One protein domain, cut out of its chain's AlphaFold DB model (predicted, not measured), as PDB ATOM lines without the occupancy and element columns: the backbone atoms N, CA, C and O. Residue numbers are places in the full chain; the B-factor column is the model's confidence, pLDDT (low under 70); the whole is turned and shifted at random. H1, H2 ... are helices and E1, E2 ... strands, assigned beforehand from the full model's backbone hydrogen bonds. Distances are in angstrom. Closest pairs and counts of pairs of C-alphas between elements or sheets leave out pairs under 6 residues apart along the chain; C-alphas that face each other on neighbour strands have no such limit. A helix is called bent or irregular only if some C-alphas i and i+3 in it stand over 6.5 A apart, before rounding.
ATOM      1  N   PRO A  23      -2.340  37.431 -33.053       90.00
ATOM      2  CA  PRO A  23      -3.178  36.483 -33.776       90.00
ATOM      3  C   PRO A  23      -2.761  35.036 -33.478       90.00
ATOM      4  O   PRO A  23      -1.630  34.763 -33.075       90.00
ATOM      5  N   ASP A  24      -3.658  34.087 -33.748       92.50
ATOM      6  CA  ASP A  24      -3.301  32.668 -33.752       92.50
ATOM      7  C   ASP A  24      -2.453  32.356 -34.996       92.50
ATOM      8  O   ASP A  24      -2.966  32.098 -36.090       92.50
ATOM      9  N   PHE A  25      -1.131  32.399 -34.824       93.94
ATOM     10  CA  PHE A  25      -0.173  32.099 -35.884       93.94
ATOM     11  C   PHE A  25      -0.300  30.658 -36.392       93.94
ATOM     12  O   PHE A  25      -0.174  30.419 -37.590       93.94
ATOM     13  N   ALA A  26      -0.621  29.691 -35.527       94.38
ATOM     14  CA  ALA A  26      -0.792  28.307 -35.955       94.38
ATOM     15  C   ALA A  26      -2.017  28.161 -36.872       94.38
ATOM     16  O   ALA A  26      -1.937  27.498 -37.907       94.38
ATOM     17  N   ALA A  27      -3.138  28.804 -36.537       94.44
ATOM     18  CA  ALA A  27      -4.309  28.847 -37.410       94.44
ATOM     19  C   ALA A  27      -4.024  29.586 -38.726       94.44
ATOM     20  O   ALA A  27      -4.434  29.114 -39.788       94.44
ATOM     21  N   LEU A  28      -3.278  30.693 -38.672       94.44
ATOM     22  CA  LEU A  28      -2.863  31.438 -39.860       94.44
ATOM     23  C   LEU A  28      -2.057  30.549 -40.816       94.44
ATOM     24  O   LEU A  28      -2.395  30.458 -41.993       94.44
ATOM     25  N   GLY A  29      -1.056  29.826 -40.302       92.88
ATOM     26  CA  GLY A  29      -0.269  28.873 -41.086       92.88
ATOM     27  C   GLY A  29      -1.141  27.822 -41.778       92.88
ATOM     28  O   GLY A  29      -0.986  27.588 -42.977       92.88
ATOM     29  N   ARG A  30      -2.128  27.259 -41.065       93.62
ATOM     30  CA  ARG A  30      -3.063  26.269 -41.635       93.62
ATOM     31  C   ARG A  30      -3.881  26.820 -42.802       93.62
ATOM     32  O   ARG A  30      -4.086  26.102 -43.776       93.62
ATOM     33  N   ILE A  31      -4.316  28.082 -42.741       95.75
ATOM     34  CA  ILE A  31      -5.060  28.731 -43.838       95.75
ATOM     35  C   ILE A  31      -4.189  28.860 -45.096       95.75
ATOM     36  O   ILE A  31      -4.688  28.710 -46.210       95.75
ATOM     37  N   TYR A  32      -2.884  29.074 -44.929       93.69
ATOM     38  CA  TYR A  32      -1.918  29.126 -46.030       93.69
ATOM     39  C   TYR A  32      -1.419  27.745 -46.493       93.69
ATOM     40  O   TYR A  32      -0.500  27.672 -47.307       93.69
ATOM     41  N   GLY A  33      -2.015  26.647 -46.009       92.38
ATOM     42  CA  GLY A  33      -1.641  25.281 -46.391       92.38
ATOM     43  C   GLY A  33      -0.384  24.750 -45.696       92.38
ATOM     44  O   GLY A  33       0.198  23.772 -46.157       92.38
ATOM     45  N   MET A  34       0.043  25.390 -44.605       95.06
ATOM     46  CA  MET A  34       1.156  24.944 -43.765       95.06
ATOM     47  C   MET A  34       0.646  24.077 -42.612       95.06
ATOM     48  O   MET A  34      -0.500  24.201 -42.172       95.06
ATOM     49  N   GLU A  35       1.508  23.241 -42.045       94.75
ATOM     50  CA  GLU A  35       1.218  22.643 -40.743       94.75
ATOM     51  C   GLU A  35       1.404  23.697 -39.645       94.75
ATOM     52  O   GLU A  35       2.438  24.351 -39.581       94.75
ATOM     53  N   GLY A  36       0.408  23.881 -38.778       94.88
ATOM     54  CA  GLY A  36       0.438  24.893 -37.719       94.88
ATOM     55  C   GLY A  36       0.382  24.283 -36.323       94.88
ATOM     56  O   GLY A  36      -0.607  23.617 -35.990       94.88
ATOM     57  N   TYR A  37       1.382  24.574 -35.492       95.00
ATOM     58  CA  TYR A  37       1.505  24.100 -34.109       95.00
ATOM     59  C   TYR A  37       1.675  25.273 -33.140       95.00
ATOM     60  O   TYR A  37       2.342  26.248 -33.470       95.00
ATOM     61  N   THR A  38       1.114  25.162 -31.937       95.44
ATOM     62  CA  THR A  38       1.392  26.077 -30.820       95.44
ATOM     63  C   THR A  38       2.015  25.262 -29.699       95.44
ATOM     64  O   THR A  38       1.487  24.196 -29.378       95.44
ATOM     65  N   VAL A  39       3.126  25.741 -29.139       95.81
ATOM     66  CA  VAL A  39       3.838  25.079 -28.043       95.81
ATOM     67  C   VAL A  39       3.997  26.013 -26.855       95.81
ATOM     68  O   VAL A  39       4.317  27.185 -27.039       95.81
ATOM     69  N   ASP A  40       3.778  25.497 -25.650       94.69
ATOM     70  CA  ASP A  40       3.843  26.267 -24.399       94.69
ATOM     71  C   ASP A  40       5.013  25.874 -23.489       94.69
ATOM     72  O   ASP A  40       5.255  26.511 -22.464       94.69
ATOM     73  N   SER A  41       5.745  24.822 -23.857       94.12
ATOM     74  CA  SER A  41       6.785  24.241 -23.021       94.12
ATOM     75  C   SER A  41       7.952  23.682 -23.844       94.12
ATOM     76  O   SER A  41       7.757  23.157 -24.949       94.12
ATOM     77  N   PRO A  42       9.189  23.727 -23.307       92.88
ATOM     78  CA  PRO A  42      10.364  23.168 -23.981       92.88
ATOM     79  C   PRO A  42      10.261  21.660 -24.249       92.88
ATOM     80  O   PRO A  42      10.755  21.173 -25.267       92.88
ATOM     81  N   SER A  43       9.604  20.912 -23.356       94.62
ATOM     82  CA  SER A  43       9.351  19.475 -23.514       94.62
ATOM     83  C   SER A  43       8.476  19.192 -24.731       94.62
ATOM     84  O   SER A  43       8.847  18.378 -25.573       94.62
ATOM     85  N   GLN A  44       7.372  19.929 -24.883       93.62
ATOM     86  CA  GLN A  44       6.469  19.778 -26.021       93.62
ATOM     87  C   GLN A  44       7.164  20.129 -27.342       93.62
ATOM     88  O   GLN A  44       6.998  19.427 -28.339       93.62
ATOM     89  N   LEU A  45       7.989  21.183 -27.348       93.75
ATOM     90  CA  LEU A  45       8.806  21.525 -28.512       93.75
ATOM     91  C   LEU A  45       9.795  20.401 -28.857       93.75
ATOM     92  O   LEU A  45       9.938  20.051 -30.026       93.75
ATOM     93  N   THR A  46      10.439  19.804 -27.851       94.38
ATOM     94  CA  THR A  46      11.397  18.700 -28.038       94.38
ATOM     95  C   THR A  46      10.732  17.460 -28.630       94.38
ATOM     96  O   THR A  46      11.294  16.830 -29.525       94.38
ATOM     97  N   GLU A  47       9.518  17.135 -28.191       94.81
ATOM     98  CA  GLU A  47       8.728  16.026 -28.738       94.81
ATOM     99  C   GLU A  47       8.253  16.289 -30.174       94.81
ATOM    100  O   GLU A  47       8.200  15.371 -30.994       94.81
ATOM    101  N   LEU A  48       7.928  17.542 -30.505       94.12
ATOM    102  CA  LEU A  48       7.468  17.933 -31.839       94.12
ATOM    103  C   LEU A  48       8.605  18.096 -32.854       94.12
ATOM    104  O   LEU A  48       8.369  17.898 -34.048       94.12
ATOM    105  N   LEU A  49       9.824  18.419 -32.408       93.88
ATOM    106  CA  LEU A  49      10.992  18.686 -33.257       93.88
ATOM    107  C   LEU A  49      11.231  17.618 -34.346       93.88
ATOM    108  O   LEU A  49      11.339  17.985 -35.518       93.88
ATOM    109  N   PRO A  50      11.252  16.305 -34.038       94.69
ATOM    110  CA  PRO A  50      11.447  15.272 -35.055       94.69
ATOM    111  C   PRO A  50      10.366  15.285 -36.139       94.69
ATOM    112  O   PRO A  50      10.667  15.101 -37.318       94.69
ATOM    113  N   ARG A  51       9.109  15.534 -35.758       92.06
ATOM    114  CA  ARG A  51       7.969  15.567 -36.682       92.06
ATOM    115  C   ARG A  51       8.014  16.796 -37.586       92.06
ATOM    116  O   ARG A  51       7.814  16.663 -38.787       92.06
ATOM    117  N   ILE A  52       8.288  17.975 -37.028       93.38
ATOM    118  CA  ILE A  52       8.311  19.217 -37.812       93.38
ATOM    119  C   ILE A  52       9.504  19.259 -38.774       93.38
ATOM    120  O   ILE A  52       9.360  19.740 -39.890       93.38
ATOM    121  N   LEU A  53      10.659  18.711 -38.376       93.12
ATOM    122  CA  LEU A  53      11.869  18.692 -39.205       93.12
ATOM    123  C   LEU A  53      11.813  17.652 -40.333       93.12
ATOM    124  O   LEU A  53      12.544  17.781 -41.311       93.12
ATOM    125  N   THR A  54      10.972  16.622 -40.198       94.81
ATOM    126  CA  THR A  54      10.773  15.584 -41.226       94.81
ATOM    127  C   THR A  54       9.526  15.808 -42.080       94.81
ATOM    128  O   THR A  54       9.288  15.034 -43.010       94.81
ATOM    129  N   SER A  55       8.733  16.851 -41.804       92.44
ATOM    130  CA  SER A  55       7.559  17.160 -42.618       92.44
ATOM    131  C   SER A  55       7.966  17.571 -44.034       92.44
ATOM    132  O   SER A  55       8.904  18.337 -44.248       92.44
ATOM    133  N   ALA A  56       7.228  17.058 -45.018       91.50
ATOM    134  CA  ALA A  56       7.364  17.449 -46.416       91.50
ATOM    135  C   ALA A  56       6.660  18.784 -46.733       91.50
ATOM    136  O   ALA A  56       6.856  19.333 -47.817       91.50
ATOM    137  N   ALA A  57       5.826  19.291 -45.819       91.12
ATOM    138  CA  ALA A  57       5.097  20.546 -45.965       91.12
ATOM    139  C   ALA A  57       5.764  21.667 -45.148       91.12
ATOM    140  O   ALA A  57       6.446  21.391 -44.160       91.12
ATOM    141  N   PRO A  58       5.563  22.951 -45.505       94.31
ATOM    142  CA  PRO A  58       5.983  24.055 -44.653       94.31
ATOM    143  C   PRO A  58       5.299  23.966 -43.285       94.31
ATOM    144  O   PRO A  58       4.106  23.664 -43.201       94.31
ATOM    145  N   VAL A  59       6.044  24.265 -42.221       95.81
ATOM    146  CA  VAL A  59       5.553  24.196 -40.842       95.81
ATOM    147  C   VAL A  59       5.708  25.552 -40.160       95.81
ATOM    148  O   VAL A  59       6.773  26.164 -40.209       95.81
ATOM    149  N   MET A  60       4.654  26.002 -39.487       95.12
ATOM    150  CA  MET A  60       4.640  27.167 -38.611       95.12
ATOM    151  C   MET A  60       4.464  26.709 -37.162       95.12
ATOM    152  O   MET A  60       3.475  26.057 -36.823       95.12
ATOM    153  N   VAL A  61       5.419  27.061 -36.300       95.25
ATOM    154  CA  VAL A  61       5.374  26.754 -34.865       95.25
ATOM    155  C   VAL A  61       5.334  28.057 -34.076       95.25
ATOM    156  O   VAL A  61       6.260  28.860 -34.145       95.25
ATOM    157  N   ASN A  62       4.250  28.267 -33.337       95.19
ATOM    158  CA  ASN A  62       4.073  29.378 -32.415       95.19
ATOM    159  C   ASN A  62       4.555  28.968 -31.018       95.19
ATOM    160  O   ASN A  62       3.849  28.250 -30.309       95.19
ATOM    161  N   CYS A  63       5.755  29.396 -30.635       94.62
ATOM    162  CA  CYS A  63       6.315  29.120 -29.314       94.62
ATOM    163  C   CYS A  63       5.925  30.225 -28.332       94.62
ATOM    164  O   CYS A  63       6.335  31.374 -28.499       94.62
ATOM    165  N   ILE A  64       5.165  29.875 -27.297       92.81
ATOM    166  CA  ILE A  64       4.832  30.796 -26.216       92.81
ATOM    167  C   ILE A  64       6.059  30.936 -25.314       92.81
ATOM    168  O   ILE A  64       6.539  29.961 -24.740       92.81
ATOM    169  N   VAL A  65       6.571  32.158 -25.221       91.38
ATOM    170  CA  VAL A  65       7.730  32.532 -24.402       91.38
ATOM    171  C   VAL A  65       7.343  33.669 -23.467       91.38
ATOM    172  O   VAL A  65       6.391  34.406 -23.742       91.38
ATOM    173  N   ASP A  66       8.077  33.838 -22.369       88.88
ATOM    174  CA  ASP A  66       7.824  34.956 -21.470       88.88
ATOM    175  C   ASP A  66       8.290  36.279 -22.100       88.88
ATOM    176  O   ASP A  66       9.465  36.514 -22.375       88.88
ATOM    177  N   HIS A  67       7.338  37.187 -22.297       85.38
ATOM    178  CA  HIS A  67       7.568  38.551 -22.761       85.38
ATOM    179  C   HIS A  67       8.503  39.387 -21.864       85.38
ATOM    180  O   HIS A  67       9.076  40.376 -22.340       85.38
ATOM    181  N   CYS A  68       8.667  39.018 -20.589       85.88
ATOM    182  CA  CYS A  68       9.518  39.705 -19.618       85.88
ATOM    183  C   CYS A  68      10.988  39.270 -19.658       85.88
ATOM    184  O   CYS A  68      11.820  39.910 -19.012       85.88
ATOM    185  N   GLU A  69      11.344  38.246 -20.435       88.44
ATOM    186  CA  GLU A  69      12.732  37.798 -20.519       88.44
ATOM    187  C   GLU A  69      13.635  38.838 -21.196       88.44
ATOM    188  O   GLU A  69      13.263  39.524 -22.158       88.44
ATOM    189  N   ASN A  70      14.843  38.966 -20.647       89.19
ATOM    190  CA  ASN A  70      15.903  39.836 -21.140       89.19
ATOM    191  C   ASN A  70      17.010  38.978 -21.756       89.19
ATOM    192  O   ASN A  70      17.346  37.915 -21.241       89.19
ATOM    193  N   VAL A  71      17.607  39.463 -22.844       90.31
ATOM    194  CA  VAL A  71      18.756  38.802 -23.469       90.31
ATOM    195  C   VAL A  71      20.016  39.191 -22.704       90.31
ATOM    196  O   VAL A  71      20.344  40.378 -22.633       90.31
ATOM    197  N   LEU A  72      20.701  38.199 -22.138       90.31
ATOM    198  CA  LEU A  72      21.929  38.348 -21.358       90.31
ATOM    199  C   LEU A  72      23.028  37.414 -21.907       90.31
ATOM    200  O   LEU A  72      22.696  36.369 -22.474       90.31
ATOM    201  N   PRO A  73      24.322  37.748 -21.736       91.50
ATOM    202  CA  PRO A  73      24.843  38.995 -21.167       91.50
ATOM    203  C   PRO A  73      24.666  40.188 -22.121       91.50
ATOM    204  O   PRO A  73      24.653  40.032 -23.342       91.50
ATOM    205  N   MET A  74      24.534  41.394 -21.569       91.88
ATOM    206  CA  MET A  74      24.349  42.636 -22.324       91.88
ATOM    207  C   MET A  74      25.437  43.650 -21.966       91.88
ATOM    208  O   MET A  74      25.687  43.914 -20.795       91.88
ATOM    209  N   VAL A  75      26.065  44.264 -22.969       90.75
ATOM    210  CA  VAL A  75      26.957  45.418 -22.767       90.75
ATOM    211  C   VAL A  75      26.126  46.687 -22.916       90.75
ATOM    212  O   VAL A  75      25.477  46.889 -23.946       90.75
ATOM    213  N   LEU A  76      26.110  47.527 -21.881       88.44
ATOM    214  CA  LEU A  76      25.403  48.802 -21.929       88.44
ATOM    215  C   LEU A  76      26.162  49.816 -22.794       88.44
ATOM    216  O   LEU A  76      27.374  49.738 -22.990       88.44
ATOM    217  N   ASN A  77      25.430  50.781 -23.342       86.50
ATOM    218  CA  ASN A  77      25.996  51.833 -24.164       86.50
ATOM    219  C   ASN A  77      26.976  52.662 -23.324       86.50
ATOM    220  O   ASN A  77      26.607  53.184 -22.273       86.50
ATOM    221  N   GLY A  78      28.212  52.776 -23.803       88.44
ATOM    222  CA  GLY A  78      29.302  53.441 -23.092       88.44
ATOM    223  C   GLY A  78      30.115  52.536 -22.160       88.44
ATOM    224  O   GLY A  78      31.087  53.021 -21.590       88.44
ATOM    225  N   SER A  79      29.771  51.251 -22.028       89.38
ATOM    226  CA  SER A  79      30.540  50.267 -21.253       89.38
ATOM    227  C   SER A  79      31.496  49.458 -22.133       89.38
ATOM    228  O   SER A  79      31.266  49.260 -23.328       89.38
ATOM    229  N   ASN A  80      32.570  48.956 -21.530       90.81
ATOM    230  CA  ASN A  80      33.490  48.031 -22.182       90.81
ATOM    231  C   ASN A  80      32.893  46.621 -22.266       90.81
ATOM    232  O   ASN A  80      32.050  46.229 -21.463       90.81
ATOM    233  N   ILE A  81      33.400  45.803 -23.194       91.00
ATOM    234  CA  ILE A  81      32.984  44.393 -23.333       91.00
ATOM    235  C   ILE A  81      33.200  43.605 -22.029       91.00
ATOM    236  O   ILE A  81      32.407  42.730 -21.697       91.00
ATOM    237  N   SER A  82      34.246  43.933 -21.268       92.62
ATOM    238  CA  SER A  82      34.543  43.315 -19.970       92.62
ATOM    239  C   SER A  82      33.557  43.682 -18.856       92.62
ATOM    240  O   SER A  82      33.601  43.070 -17.796       92.62
ATOM    241  N   GLU A  83      32.698  44.679 -19.069       89.81
ATOM    242  CA  GLU A  83      31.720  45.191 -18.099       89.81
ATOM    243  C   GLU A  83      30.293  44.739 -18.444       89.81
ATOM    244  O   GLU A  83      29.316  45.368 -18.039       89.81
ATOM    245  N   ALA A  84      30.158  43.668 -19.233       89.38
ATOM    246  CA  ALA A  84      28.863  43.102 -19.572       89.38
ATOM    247  C   ALA A  84      28.085  42.717 -18.303       89.38
ATOM    248  O   ALA A  84      28.628  42.098 -17.388       89.38
TER     249      ALA A  84
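This is residues 23 to 84 of the 86 residues of a protein of Firmicutes bacterium ADurb.Bin373 (UniProt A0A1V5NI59). Two parallel strands, E1 and E2, lie side by side between two helices, with H1 over one face of this small sheet and H2 over the other, and from this head a long tail, residues 64 to 84 with no named element, runs out and curls at its far end, where residues 77 to 82 stick out. The tail makes the length of an elongated outline of 48 by 25 by 19 A. The printed part has 62 residues, with two named helices and two named strands in the order H1, E1, H2, E2; under half of the residues are in named elements, and the class is mixed, helices and strands. The whole is extended, with a radius of gyration of the C-alphas of 17.2 A.

Start at Pro 23 and find C-alpha 25 at (-0.173, 32.099, -35.884), where H1 begins; it holds residues 25 to 31 and is 9.9 A long from first to last C-alpha. Next comes E1, residues 35 to 39, 13.2 A long. Find C-alpha 42 at (10.364, 23.168, -23.981); from there H2 runs to residue 54, 18.8 A away. H2 is irregular, but only just: C-alphas 47 and 50 are 6.9 A apart. E2, residues 59 to 63, is 12.6 A long and ends at C-alpha 63, at (6.315, 29.120, -29.314).

Look first at E1 and E2, parallel neighbours with 15 degrees between their directions. The C-alphas of Thr 38 and Asn 62 face each other at 4.5 A. N 37 and O 60 are within hydrogen-bond range at 2.9 A, and so are N 60 and O 35 at 2.8 A. E1, H2 and E2 form a strand-helix-strand unit, two parallel neighbour strands with a helix between them along the chain, and its crossover is right-handed. The closest C-alphas of E1 and H2 are those of Val 39 and Leu 45, 6.1 A apart. For H2 and E2 they are those of Ile 52 and Val 59, at 6.4 A. Turn to H1: its closest C-alpha pair with E1 is Ala 26 and Gly 36, 4.0 A apart, and with E2 it is Gly 29 and Met 60, at 5.8 A. H1 and H2 are apart. In H1 every O i to N i+4 pair is within hydrogen-bond range; in H2, 7 of 9 are.

The two C-alphas farthest apart are those of Ile 31 and Ser 82, at 48.5 A. The printed part, residues 23 to 84, has no cut. The links H1 to E1, E1 to H2 and H2 to E2 are tight. Residues 77 to 82 stand free. The mean pLDDT of the printed part is 92.5, and no printed residue is under 70.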